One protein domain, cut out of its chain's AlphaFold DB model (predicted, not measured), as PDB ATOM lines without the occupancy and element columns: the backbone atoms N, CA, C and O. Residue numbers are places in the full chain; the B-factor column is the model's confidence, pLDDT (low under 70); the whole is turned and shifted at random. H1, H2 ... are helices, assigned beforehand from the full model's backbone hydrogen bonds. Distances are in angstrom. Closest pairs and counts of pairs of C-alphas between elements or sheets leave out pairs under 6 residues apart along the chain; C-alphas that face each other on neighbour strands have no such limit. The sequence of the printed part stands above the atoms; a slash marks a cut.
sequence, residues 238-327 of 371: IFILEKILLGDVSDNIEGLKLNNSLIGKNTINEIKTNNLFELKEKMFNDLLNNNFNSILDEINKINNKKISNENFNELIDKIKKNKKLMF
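Overview. This is residues 238 to 327 of the 371 residues of the protein "53EXOc domain-containing protein" of bacterium (UniProt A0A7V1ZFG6). Two helical hairpins, H1 with H2 and H3 with H4, are joined where H2 crosses H4, and the long helix H5 runs along one side, packing on H1 and on H4. H1, H2, H4 and H5 make a ring of contacts, with H3 outside it beside H4; a long looping link, residues 247 to 262, joins H1 to H2. The printed part has 90 residues with five named helices, in the order H1 to H5, and no named strand; the class is all helix. The whole is compact and rounded, with a radius of gyration of the C-alphas of 11.9 A and spans of 29 by 27 by 23 A.

Arrangement. H1, residues 238 to 246, and H2, residues 263 to 273, form a helical hairpin: they touch, closest at the C-alphas of Leu 245 and Gly 264, 4.7 A apart, at a shallow tilt of 22 degrees, opposite ways. H3, residues 277 to 288, and H2 only just touch, only at the corner by their link, with 3 pairs of C-alphas within 8 A; the closest are those of Ile 271 and Lys 280, 6.7 A apart. H3 and H4, residues 292 to 303, form a second helical hairpin, opposite ways at a shallow tilt of 33 degrees, only just short of steep; H3 touches H4 with residues 283 to 287 alone, and the closest C-alphas, of Met 283 and Ile 295, are 5.6 A apart. H4 touches H2 with residues 299 to 303 alone, about perpendicular at 73 degrees; the C-alphas of Thr 267 and Ile 299 are closest, at 6.1 A. H5, residues 309 to 326, touches H4 with residues 312 to 320 alone, at a steep tilt of 69 degrees, only just short of about perpendicular; the closest C-alphas are those of Phe 292 and Ile 316, 6.0 A apart. H5 touches H1 with residues 319 to 326 alone, closest at the C-alphas of Ile 244 and Asn 322, 5.2 A apart. H3 and H5 are only just apart, at 8.1 A. In H1, H2, H3, H4 and H5 every O i to N i+4 pair is within hydrogen-bond range.

Along the chain. H1 begins at C-alpha 238, at (-32.597, -8.854, 29.748). From first to last C-alpha H2 measures 15.7 A, H3 16.6 A and H4 16.4 A. H5 is the longest, 25.7 A, and ends at C-alpha 326, at (-30.444, -21.857, 33.185).

Size, cuts and confidence. The C-alphas farthest apart, of Asn 275 and Glu 310, are 31.4 A from each other. The printed part has no cut. The link from H1 to H2 is long, with short antiparallel pairings of residues 247 to 248 with 253 to 254 and of 257 to 258 with 261 to 262; the other three links are tight. The mean pLDDT of the printed part is 89.2, and no printed residue is under 70.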
ATOM      1  N   ILE A 238     -31.752  -9.055  28.560       94.00
ATOM      2  CA  ILE A 238     -32.597  -8.854  29.748       94.00
ATOM      3  C   ILE A 238     -33.239 -10.172  30.176       94.00
ATOM      4  O   ILE A 238     -33.238 -10.472  31.362       94.00
ATOM      5  N   PHE A 239     -33.749 -10.968  29.234       94.88
ATOM      6  CA  PHE A 239     -34.382 -12.253  29.536       94.88
ATOM      7  C   PHE A 239     -33.431 -13.209  30.278       94.88
ATOM      8  O   PHE A 239     -33.803 -13.787  31.297       94.88
ATOM      9  N   ILE A 240     -32.187 -13.336  29.807       95.88
ATOM     10  CA  ILE A 240     -31.168 -14.191  30.437       95.88
ATOM     11  C   ILE A 240     -30.767 -13.648  31.814       95.88
ATOM     12  O   ILE A 240     -30.711 -14.411  32.780       95.88
ATOM     13  N   LEU A 241     -30.520 -12.336  31.929       95.88
ATOM     14  CA  LEU A 241     -30.219 -11.706  33.219       95.88
ATOM     15  C   LEU A 241     -31.369 -11.910  34.212       95.88
ATOM     16  O   LEU A 241     -31.129 -12.249  35.364       95.88
ATOM     17  N   GLU A 242     -32.616 -11.763  33.771       95.06
ATOM     18  CA  GLU A 242     -33.797 -11.979  34.603       95.06
ATOM     19  C   GLU A 242     -33.841 -13.404  35.145       95.06
ATOM     20  O   GLU A 242     -33.955 -13.590  36.354       95.06
ATOM     21  N   LYS A 243     -33.651 -14.407  34.284       94.38
ATOM     22  CA  LYS A 243     -33.589 -15.807  34.710       94.38
ATOM     23  C   LYS A 243     -32.502 -16.042  35.751       94.38
ATOM     24  O   LYS A 243     -32.757 -16.637  36.791       94.38
ATOM     25  N   ILE A 244     -31.303 -15.514  35.529       95.94
ATOM     26  CA  ILE A 244     -30.165 -15.740  36.427       95.94
ATOM     27  C   ILE A 244     -30.337 -15.021  37.767       95.94
ATOM     28  O   ILE A 244     -30.051 -15.605  38.815       95.94
ATOM     29  N   LEU A 245     -30.818 -13.778  37.757       94.81
ATOM     30  CA  LEU A 245     -30.937 -12.960  38.964       94.81
ATOM     31  C   LEU A 245     -32.208 -13.265  39.769       94.81
ATOM     32  O   LEU A 245     -32.192 -13.132  40.994       94.81
ATOM     33  N   LEU A 246     -33.307 -13.653  39.115       94.50
ATOM     34  CA  LEU A 246     -34.582 -13.967  39.777       94.50
ATOM     35  C   LEU A 246     -34.757 -15.457  40.076       94.50
ATOM     36  O   LEU A 246     -35.585 -15.798  40.923       94.50
ATOM     37  N   GLY A 247     -33.954 -16.315  39.445       92.62
ATOM     38  CA  GLY A 247     -34.094 -17.763  39.528       92.62
ATOM     39  C   GLY A 247     -35.294 -18.276  38.734       92.62
ATOM     40  O   GLY A 247     -35.925 -17.551  37.961       92.62
ATOM     41  N   ASP A 248     -35.631 -19.539  38.968       90.12
ATOM     42  CA  ASP A 248     -36.811 -20.183  38.412       90.12
ATOM     43  C   ASP A 248     -37.476 -21.075  39.461       90.12
ATOM     44  O   ASP A 248     -36.984 -22.145  39.823       90.12
ATOM     45  N   VAL A 249     -38.638 -20.631  39.940       85.25
ATOM     46  CA  VAL A 249     -39.408 -21.344  40.965       85.25
ATOM     47  C   VAL A 249     -39.851 -22.727  40.474       85.25
ATOM     48  O   VAL A 249     -39.867 -23.670  41.259       85.25
ATOM     49  N   SER A 250     -40.181 -22.881  39.188       80.38
ATOM     50  CA  SER A 250     -40.670 -24.153  38.635       80.38
ATOM     51  C   SER A 250     -39.595 -25.244  38.596       80.38
ATOM     52  O   SER A 250     -39.891 -26.438  38.720       80.38
ATOM     53  N   ASP A 251     -38.341 -24.812  38.499       83.81
ATOM     54  CA  ASP A 251     -37.152 -25.653  38.510       83.81
ATOM     55  C   ASP A 251     -36.490 -25.728  39.898       83.81
ATOM     56  O   ASP A 251     -35.506 -26.452  40.076       83.81
ATOM     57  N   ASN A 252     -37.082 -25.056  40.895       86.50
ATOM     58  CA  ASN A 252     -36.575 -24.922  42.259       86.50
ATOM     59  C   ASN A 252     -35.172 -24.282  42.310       86.50
ATOM     60  O   ASN A 252     -34.287 -24.701  43.059       86.50
ATOM     61  N   ILE A 253     -34.968 -23.264  41.475       89.62
ATOM     62  CA  ILE A 253     -33.776 -22.422  41.451       89.62
ATOM     63  C   ILE A 253     -34.125 -21.089  42.105       89.62
ATOM     64  O   ILE A 253     -34.973 -20.341  41.622       89.62
ATOM     65  N   GLU A 254     -33.462 -20.769  43.210       91.19
ATOM     66  CA  GLU A 254     -33.696 -19.508  43.904       91.19
ATOM     67  C   GLU A 254     -33.037 -18.319  43.199       91.19
ATOM     68  O   GLU A 254     -31.915 -18.400  42.695       91.19
ATOM     69  N   GLY A 255     -33.722 -17.178  43.221       92.00
ATOM     70  CA  GLY A 255     -33.129 -15.902  42.848       92.00
ATOM     71  C   GLY A 255     -32.218 -15.318  43.921       92.00
ATOM     72  O   GLY A 255     -32.148 -15.788  45.060       92.00
ATOM     73  N   LEU A 256     -31.549 -14.228  43.564       91.69
ATOM     74  CA  LEU A 256     -30.660 -13.504  44.462       91.69
ATOM     75  C   LEU A 256     -31.458 -12.756  45.527       91.69
ATOM     76  O   LEU A 256     -32.184 -11.800  45.232       91.69
ATOM     77  N   LYS A 257     -31.292 -13.180  46.781       87.81
ATOM     78  CA  LYS A 257     -31.919 -12.577  47.959       87.81
ATOM     79  C   LYS A 257     -30.856 -11.978  48.875       87.81
ATOM     80  O   LYS A 257     -29.822 -12.595  49.101       87.81
ATOM     81  N   LEU A 258     -31.163 -10.821  49.454       81.81
ATOM     82  CA  LEU A 258     -30.416 -10.214  50.555       81.81
ATOM     83  C   LEU A 258     -31.411  -9.811  51.645       81.81
ATOM     84  O   LEU A 258     -32.358  -9.076  51.357       81.81
ATOM     85  N   ASN A 259     -31.221 -10.291  52.877       78.81
ATOM     86  CA  ASN A 259     -32.159 -10.092  53.993       78.81
ATOM     87  C   ASN A 259     -33.615 -10.413  53.590       78.81
ATOM     88  O   ASN A 259     -34.517  -9.602  53.782       78.81
ATOM     89  N   ASN A 260     -33.827 -11.562  52.937       77.00
ATOM     90  CA  ASN A 260     -35.113 -12.026  52.382       77.00
ATOM     91  C   ASN A 260     -35.736 -11.160  51.266       77.00
ATOM     92  O   ASN A 260     -36.797 -11.501  50.747       77.00
ATOM     93  N   SER A 261     -35.075 -10.086  50.832       82.44
ATOM     94  CA  SER A 261     -35.514  -9.241  49.720       82.44
ATOM     95  C   SER A 261     -34.855  -9.678  48.411       82.44
ATOM     96  O   SER A 261     -33.635  -9.823  48.349       82.44
ATOM     97  N   LEU A 262     -35.651  -9.877  47.357       84.06
ATOM     98  CA  LEU A 262     -35.180 -10.299  46.034       84.06
ATOM     99  C   LEU A 262     -34.499  -9.128  45.298       84.06
ATOM    100  O   LEU A 262     -35.143  -8.385  44.556       84.06
ATOM    101  N   ILE A 263     -33.189  -8.966  45.498       85.88
ATOM    102  CA  ILE A 263     -32.395  -7.857  44.935       85.88
ATOM    103  C   ILE A 263     -32.300  -7.906  43.406       85.88
ATOM    104  O   ILE A 263     -32.191  -6.869  42.747       85.88
ATOM    105  N   GLY A 264     -32.421  -9.101  42.820       83.31
ATOM    106  CA  GLY A 264     -32.481  -9.255  41.369       83.31
ATOM    107  C   GLY A 264     -33.669  -8.509  40.753       83.31
ATOM    108  O   GLY A 264     -33.536  -7.923  39.684       83.31
ATOM    109  N   LYS A 265     -34.819  -8.459  41.444       88.25
ATOM    110  CA  LYS A 265     -36.057  -7.873  40.900       88.25
ATOM    111  C   LYS A 265     -35.942  -6.370  40.713       88.25
ATOM    112  O   LYS A 265     -36.308  -5.862  39.659       88.25
ATOM    113  N   ASN A 266     -35.403  -5.680  41.713       84.81
ATOM    114  CA  ASN A 266     -35.175  -4.241  41.638       84.81
ATOM    115  C   ASN A 266     -34.204  -3.910  40.504       84.81
ATOM    116  O   ASN A 266     -34.497  -3.049  39.687       84.81
ATOM    117  N   THR A 267     -33.108  -4.665  40.404       85.69
ATOM    118  CA  THR A 267     -32.094  -4.502  39.354       85.69
ATOM    119  C   THR A 267     -32.696  -4.648  37.955       85.69
ATOM    120  O   THR A 267     -32.507  -3.788  37.099       85.69
ATOM    121  N   ILE A 268     -33.469  -5.712  37.717       90.25
ATOM    122  CA  ILE A 268     -34.114  -5.947  36.418       90.25
ATOM    123  C   ILE A 268     -35.153  -4.868  36.103       90.25
ATOM    124  O   ILE A 268     -35.226  -4.408  34.963       90.25
ATOM    125  N   ASN A 269     -35.943  -4.451  37.093       90.00
ATOM    126  CA  ASN A 269     -36.911  -3.374  36.916       90.00
ATOM    127  C   ASN A 269     -36.222  -2.053  36.570       90.00
ATOM    128  O   ASN A 269     -36.682  -1.363  35.670       90.00
ATOM    129  N   GLU A 270     -35.112  -1.730  37.226       87.56
ATOM    130  CA  GLU A 270     -34.342  -0.515  36.965       87.56
ATOM    131  C   GLU A 270     -33.801  -0.488  35.530       87.56
ATOM    132  O   GLU A 270     -34.021   0.474  34.793       87.56
ATOM    133  N   ILE A 271     -33.184  -1.593  35.087       86.62
ATOM    134  CA  ILE A 271     -32.681  -1.746  33.713       86.62
ATOM    135  C   ILE A 271     -33.812  -1.559  32.690       86.62
ATOM    136  O   ILE A 271     -33.615  -0.898  31.669       86.62
ATOM    137  N   LYS A 272     -34.994  -2.137  32.952       87.50
ATOM    138  CA  LYS A 272     -36.162  -2.047  32.063       87.50
ATOM    139  C   LYS A 272     -36.772  -0.640  32.038       87.50
ATOM    140  O   LYS A 272     -37.050  -0.143  30.953       87.50
ATOM    141  N   THR A 273     -36.986  -0.021  33.199       86.31
ATOM    142  CA  THR A 273     -37.685   1.270  33.339       86.31
ATOM    143  C   THR A 273     -36.852   2.427  32.806       86.31
ATOM    144  O   THR A 273     -37.363   3.248  32.051       86.31
ATOM    145  N   ASN A 274     -35.560   2.460  33.139       83.25
ATOM    146  CA  ASN A 274     -34.671   3.559  32.759       83.25
ATOM    147  C   ASN A 274     -33.924   3.299  31.446       83.25
ATOM    148  O   ASN A 274     -33.050   4.073  31.068       83.25
ATOM    149  N   ASN A 275     -34.275   2.209  30.750       78.00
ATOM    150  CA  ASN A 275     -33.700   1.803  29.471       78.00
ATOM    151  C   ASN A 275     -32.161   1.871  29.471       78.00
ATOM    152  O   ASN A 275     -31.544   2.409  28.550       78.00
ATOM    153  N   LEU A 276     -31.541   1.341  30.533       84.56
ATOM    154  CA  LEU A 276     -30.098   1.424  30.775       84.56
ATOM    155  C   LEU A 276     -29.339   0.466  29.849       84.56
ATOM    156  O   LEU A 276     -28.853  -0.589  30.265       84.56
ATOM    157  N   PHE A 277     -29.273   0.821  28.566       85.62
ATOM    158  CA  PHE A 277     -28.702  -0.010  27.512       85.62
ATOM    159  C   PHE A 277     -27.249  -0.393  27.808       85.62
ATOM    160  O   PHE A 277     -26.923  -1.576  27.798       85.62
ATOM    161  N   GLU A 278     -26.404   0.584  28.144       89.31
ATOM    162  CA  GLU A 278     -24.988   0.352  28.456       89.31
ATOM    163  C   GLU A 278     -24.809  -0.601  29.638       89.31
ATOM    164  O   GLU A 278     -23.973  -1.503  29.596       89.31
ATOM    165  N   LEU A 279     -25.643  -0.455  30.672       90.56
ATOM    166  CA  LEU A 279     -25.592  -1.320  31.842       90.56
ATOM    167  C   LEU A 279     -26.009  -2.754  31.504       90.56
ATOM    168  O   LEU A 279     -25.330  -3.700  31.895       90.56
ATOM    169  N   LYS A 280     -27.096  -2.922  30.741       93.12
ATOM    170  CA  LYS A 280     -27.541  -4.228  30.239       93.12
ATOM    171  C   LYS A 280     -26.429  -4.917  29.448       93.12
ATOM    172  O   LYS A 280     -26.161  -6.095  29.679       93.12
ATOM    173  N   GLU A 281     -25.803  -4.196  28.519       94.00
ATOM    174  CA  GLU A 281     -24.696  -4.705  27.706       94.00
ATOM    175  C   GLU A 281     -23.511  -5.116  28.576       94.00
ATOM    176  O   GLU A 281     -23.022  -6.241  28.466       94.00
ATOM    177  N   LYS A 282     -23.097  -4.236  29.492       95.12
ATOM    178  CA  LYS A 282     -22.010  -4.499  30.434       95.12
ATOM    179  C   LYS A 282     -22.280  -5.753  31.264       95.12
ATOM    180  O   LYS A 282     -21.474  -6.675  31.231       95.12
ATOM    181  N   MET A 283     -23.420  -5.823  31.952       95.38
ATOM    182  CA  MET A 283     -23.758  -6.958  32.818       95.38
ATOM    183  C   MET A 283     -23.859  -8.270  32.035       95.38
ATOM    184  O   MET A 283     -23.442  -9.315  32.530       95.38
ATOM    185  N   PHE A 284     -24.388  -8.236  30.809       95.50
ATOM    186  CA  PHE A 284     -24.449  -9.421  29.958       95.50
ATOM    187  C   PHE A 284     -23.055  -9.874  29.495       95.50
ATOM    188  O   PHE A 284     -22.756 -11.068  29.522       95.50
ATOM    189  N   ASN A 285     -22.175  -8.944  29.126       96.31
ATOM    190  CA  ASN A 285     -20.791  -9.261  28.769       96.31
ATOM    191  C   ASN A 285     -19.998  -9.780  29.973       96.31
ATOM    192  O   ASN A 285     -19.265 -10.761  29.854       96.31
ATOM    193  N   ASP A 286     -20.187  -9.182  31.146       96.88
ATOM    194  CA  ASP A 286     -19.604  -9.668  32.393       96.88
ATOM    195  C   ASP A 286     -20.096 -11.078  32.725       96.88
ATOM    196  O   ASP A 286     -19.309 -11.927  33.143       96.88
ATOM    197  N   LEU A 287     -21.371 -11.376  32.459       95.94
ATOM    198  CA  LEU A 287     -21.917 -12.718  32.614       95.94
ATOM    199  C   LEU A 287     -21.233 -13.711  31.668       95.94
ATOM    200  O   LEU A 287     -20.849 -14.794  32.111       95.94
ATOM    201  N   LEU A 288     -21.051 -13.363  30.390       94.88
ATOM    202  CA  LEU A 288     -20.341 -14.206  29.419       94.88
ATOM    203  C   LEU A 288     -18.894 -14.478  29.853       94.88
ATOM    204  O   LEU A 288     -18.445 -15.622  29.780       94.88
ATOM    205  N   ASN A 289     -18.214 -13.456  30.375       95.81
ATOM    206  CA  ASN A 289     -16.805 -13.503  30.772       95.81
ATOM    207  C   ASN A 289     -16.566 -13.994  32.211       95.81
ATOM    208  O   ASN A 289     -15.423 -14.033  32.653       95.81
ATOM    209  N   ASN A 290     -17.615 -14.395  32.940       95.62
ATOM    210  CA  ASN A 290     -17.543 -14.807  34.349       95.62
ATOM    211  C   ASN A 290     -17.046 -13.705  35.316       95.62
ATOM    212  O   ASN A 290     -16.557 -14.004  36.406       95.62
ATOM    213  N   ASN A 291     -17.223 -12.428  34.967       96.25
ATOM    214  CA  ASN A 291     -16.885 -11.271  35.802       96.25
ATOM    215  C   ASN A 291     -17.977 -10.996  36.858       96.25
ATOM    216  O   ASN A 291     -18.555  -9.912  36.923       96.25
ATOM    217  N   PHE A 292     -18.285 -11.984  37.701       95.38
ATOM    218  CA  PHE A 292     -19.417 -11.914  38.639       95.38
ATOM    219  C   PHE A 292     -19.289 -10.807  39.697       95.38
ATOM    220  O   PHE A 292     -20.306 -10.274  40.136       95.38
ATOM    221  N   ASN A 293     -18.060 -10.416  40.052       93.75
ATOM    222  CA  ASN A 293     -17.803  -9.277  40.940       93.75
ATOM    223  C   ASN A 293     -18.383  -7.981  40.356       93.75
ATOM    224  O   ASN A 293     -19.149  -7.298  41.025       93.75
ATOM    225  N   SER A 294     -18.107  -7.710  39.073       94.19
ATOM    226  CA  SER A 294     -18.617  -6.526  38.368       94.19
ATOM    227  C   SER A 294     -20.149  -6.516  38.325       94.19
ATOM    228  O   SER A 294     -20.773  -5.486  38.565       94.19
ATOM    229  N   ILE A 295     -20.779  -7.679  38.112       93.25
ATOM    230  CA  ILE A 295     -22.246  -7.811  38.147       93.25
ATOM    231  C   ILE A 295     -22.799  -7.425  39.524       93.25
ATOM    232  O   ILE A 295     -23.777  -6.680  39.604       93.25
ATOM    233  N   LEU A 296     -22.195  -7.920  40.609       91.62
ATOM    234  CA  LEU A 296     -22.635  -7.578  41.962       91.62
ATOM    235  C   LEU A 296     -22.373  -6.117  42.322       91.62
ATOM    236  O   LEU A 296     -23.202  -5.521  43.008       91.62
ATOM    237  N   ASP A 297     -21.285  -5.523  41.839       91.25
ATOM    238  CA  ASP A 297     -21.014  -4.098  42.029       91.25
ATOM    239  C   ASP A 297     -22.118  -3.237  41.408       91.25
ATOM    240  O   ASP A 297     -22.599  -2.292  42.035       91.25
ATOM    241  N   GLU A 298     -22.590  -3.589  40.211       91.50
ATOM    242  CA  GLU A 298     -23.722  -2.902  39.584       91.50
ATOM    243  C   GLU A 298     -25.041  -3.125  40.342       91.50
ATOM    244  O   GLU A 298     -25.808  -2.183  40.557       91.50
ATOM    245  N   ILE A 299     -25.287  -4.344  40.835       90.06
ATOM    246  CA  ILE A 299     -26.454  -4.640  41.684       90.06
ATOM    247  C   ILE A 299     -26.415  -3.806  42.973       90.06
ATOM    248  O   ILE A 299     -27.448  -3.273  43.389       90.06
ATOM    249  N   ASN A 300     -25.244  -3.654  43.596       88.25
ATOM    250  CA  ASN A 300     -25.048  -2.844  44.798       88.25
ATOM    251  C   ASN A 300     -25.357  -1.369  44.558       88.25
ATOM    252  O   ASN A 300     -26.075  -0.765  45.359       88.25
ATOM    253  N   LYS A 301     -24.858  -0.813  43.445       88.75
ATOM    254  CA  LYS A 301     -25.127   0.574  43.044       88.75
ATOM    255  C   LYS A 301     -26.623   0.823  42.878       88.75
ATOM    256  O   LYS A 301     -27.133   1.788  43.430       88.75
ATOM    257  N   ILE A 302     -27.336  -0.069  42.186       87.56
ATOM    258  CA  ILE A 302     -28.782   0.088  41.964       87.56
ATOM    259  C   ILE A 302     -29.568  -0.032  43.270       87.56
ATOM    260  O   ILE A 302     -30.504   0.723  43.522       87.56
ATOM    261  N   ASN A 303     -29.217  -0.999  44.119       82.81
ATOM    262  CA  ASN A 303     -30.001  -1.269  45.320       82.81
ATOM    263  C   ASN A 303     -29.667  -0.332  46.490       82.81
ATOM    264  O   ASN A 303     -30.362  -0.402  47.502       82.81
ATOM    265  N   ASN A 304     -28.632   0.515  46.388       80.44
ATOM    266  CA  ASN A 304     -28.128   1.365  47.476       80.44
ATOM    267  C   ASN A 304     -27.881   0.590  48.788       80.44
ATOM    268  O   ASN A 304     -28.050   1.119  49.888       80.44
ATOM    269  N   LYS A 305     -27.501  -0.691  48.690       70.81
ATOM    270  CA  LYS A 305     -27.247  -1.567  49.842       70.81
ATOM    271  C   LYS A 305     -25.767  -1.915  49.910       70.81
ATOM    272  O   LYS A 305     -25.193  -2.378  48.931       70.81
ATOM    273  N   LYS A 306     -25.160  -1.756  51.090       73.44
ATOM    274  CA  LYS A 306     -23.843  -2.338  51.381       73.44
ATOM    275  C   LYS A 306     -24.022  -3.831  51.652       73.44
ATOM    276  O   LYS A 306     -24.479  -4.212  52.728       73.44
ATOM    277  N   ILE A 307     -23.699  -4.664  50.669       76.31
ATOM    278  CA  ILE A 307     -23.587  -6.114  50.853       76.31
ATOM    279  C   ILE A 307     -22.300  -6.388  51.639       76.31
ATOM    280  O   ILE A 307     -21.237  -5.891  51.274       76.31
ATOM    281  N   SER A 308     -22.392  -7.133  52.743       74.75
ATOM    282  CA  SER A 308     -21.203  -7.567  53.488       74.75
ATOM    283  C   SER A 308     -20.379  -8.562  52.666       74.75
ATOM    284  O   SER A 308     -20.930  -9.287  51.842       74.75
ATOM    285  N   ASN A 309     -19.070  -8.648  52.921       75.38
ATOM    286  CA  ASN A 309     -18.173  -9.544  52.174       75.38
ATOM    287  C   ASN A 309     -18.623 -11.019  52.199       75.38
ATOM    288  O   ASN A 309     -18.510 -11.710  51.191       75.38
ATOM    289  N   GLU A 310     -19.174 -11.496  53.319       70.19
ATOM    290  CA  GLU A 310     -19.702 -12.864  53.437       70.19
ATOM    291  C   GLU A 310     -20.911 -13.097  52.516       70.19
ATOM    292  O   GLU A 310     -20.926 -14.053  51.742       70.19
ATOM    293  N   ASN A 311     -21.874 -12.168  52.508       83.12
ATOM    294  CA  ASN A 311     -23.024 -12.222  51.600       83.12
ATOM    295  C   ASN A 311     -22.603 -12.068  50.129       83.12
ATOM    296  O   ASN A 311     -23.272 -12.576  49.232       83.12
ATOM    297  N   PHE A 312     -21.505 -11.357  49.867       87.75
ATOM    298  CA  PHE A 312     -21.003 -11.122  48.517       87.75
ATOM    299  C   PHE A 312     -20.575 -12.432  47.847       87.75
ATOM    300  O   PHE A 312     -21.043 -12.741  46.752       87.75
ATOM    301  N   ASN A 313     -19.766 -13.247  48.530       89.31
ATOM    302  CA  ASN A 313     -19.315 -14.537  48.002       89.31
ATOM    303  C   ASN A 313     -20.483 -15.512  47.784       89.31
ATOM    304  O   ASN A 313     -20.569 -16.139  46.729       89.31
ATOM    305  N   GLU A 314     -21.432 -15.572  48.723       90.75
ATOM    306  CA  GLU A 314     -22.624 -16.416  48.579       90.75
ATOM    307  C   GLU A 314     -23.451 -16.030  47.339       90.75
ATOM    308  O   GLU A 314     -23.930 -16.889  46.593       90.75
ATOM    309  N   LEU A 315     -23.607 -14.729  47.079       92.38
ATOM    310  CA  LEU A 315     -24.335 -14.243  45.909       92.38
ATOM    311  C   LEU A 315     -23.597 -14.534  44.599       92.38
ATOM    312  O   LEU A 315     -24.252 -14.875  43.614       92.38
ATOM    313  N   ILE A 316     -22.262 -14.458  44.579       93.44
ATOM    314  CA  ILE A 316     -21.466 -14.884  43.419       93.44
ATOM    315  C   ILE A 316     -21.733 -16.353  43.111       93.44
ATOM    316  O   ILE A 316     -21.988 -16.703  41.958       93.44
ATOM    317  N   ASP A 317     -21.689 -17.215  44.124       92.12
ATOM    318  CA  ASP A 317     -21.878 -18.648  43.927       92.12
ATOM    319  C   ASP A 317     -23.307 -18.972  43.479       92.12
ATOM    320  O   ASP A 317     -23.502 -19.822  42.605       92.12
ATOM    321  N   LYS A 318     -24.306 -18.210  43.947       93.25
ATOM    322  CA  LYS A 318     -25.671 -18.259  43.398       93.25
ATOM    323  C   LYS A 318     -25.722 -17.833  41.932       93.25
ATOM    324  O   LYS A 318     -26.345 -18.535  41.141       93.25
ATOM    325  N   ILE A 319     -25.058 -16.743  41.533       95.56
ATOM    326  CA  ILE A 319     -25.010 -16.318  40.121       95.56
ATOM    327  C   ILE A 319     -24.358 -17.402  39.256       95.56
ATOM    328  O   ILE A 319     -24.922 -17.768  38.226       95.56
ATOM    329  N   LYS A 320     -23.212 -17.952  39.678       95.00
ATOM    330  CA  LYS A 320     -22.517 -19.046  38.978       95.00
ATOM    331  C   LYS A 320     -23.426 -20.254  38.797       95.00
ATOM    332  O   LYS A 320     -23.580 -20.752  37.683       95.00
ATOM    333  N   LYS A 321     -24.057 -20.703  39.884       94.62
ATOM    334  CA  LYS A 321     -24.989 -21.832  39.879       94.62
ATOM    335  C   LYS A 321     -26.164 -21.577  38.937       94.62
ATOM    336  O   LYS A 321     -26.462 -22.414  38.090       94.62
ATOM    337  N   ASN A 322     -26.803 -20.417  39.049       95.38
ATOM    338  CA  ASN A 322     -27.956 -20.047  38.236       95.38
ATOM    339  C   ASN A 322     -27.591 -19.950  36.751       95.38
ATOM    340  O   ASN A 322     -28.311 -20.487  35.910       95.38
ATOM    341  N   LYS A 323     -26.444 -19.337  36.430       96.12
ATOM    342  CA  LYS A 323     -25.889 -19.300  35.072       96.12
ATOM    343  C   LYS A 323     -25.700 -20.717  34.531       96.12
ATOM    344  O   LYS A 323     -26.236 -21.022  33.472       96.12
ATOM    345  N   LYS A 324     -25.016 -21.586  35.283       95.38
ATOM    346  CA  LYS A 324     -24.743 -22.971  34.879       95.38
ATOM    347  C   LYS A 324     -26.020 -23.755  34.587       95.38
ATOM    348  O   LYS A 324     -26.055 -24.543  33.653       95.38
ATOM    349  N   LEU A 325     -27.069 -23.545  35.377       94.44
ATOM    350  CA  LEU A 325     -28.312 -24.302  35.263       94.44
ATOM    351  C   LEU A 325     -29.280 -23.756  34.210       94.44
ATOM    352  O   LEU A 325     -29.962 -24.549  33.578       94.44
ATOM    353  N   MET A 326     -29.370 -22.443  34.007       94.69
ATOM    354  CA  MET A 326     -30.444 -21.857  33.185       94.69
ATOM    355  C   MET A 326     -29.971 -21.303  31.844       94.69
ATOM    356  O   MET A 326     -30.780 -21.138  30.929       94.69
ATOM    357  N   PHE A 327     -28.680 -20.992  31.707       96.50
ATOM    358  CA  PHE A 327     -28.180 -20.366  30.494       96.50
ATOM    359  C   PHE A 327     -27.811 -21.419  29.443       96.50
ATOM    360  O   PHE A 327     -26.853 -22.176  29.599       96.50
TER     361      PHE A 327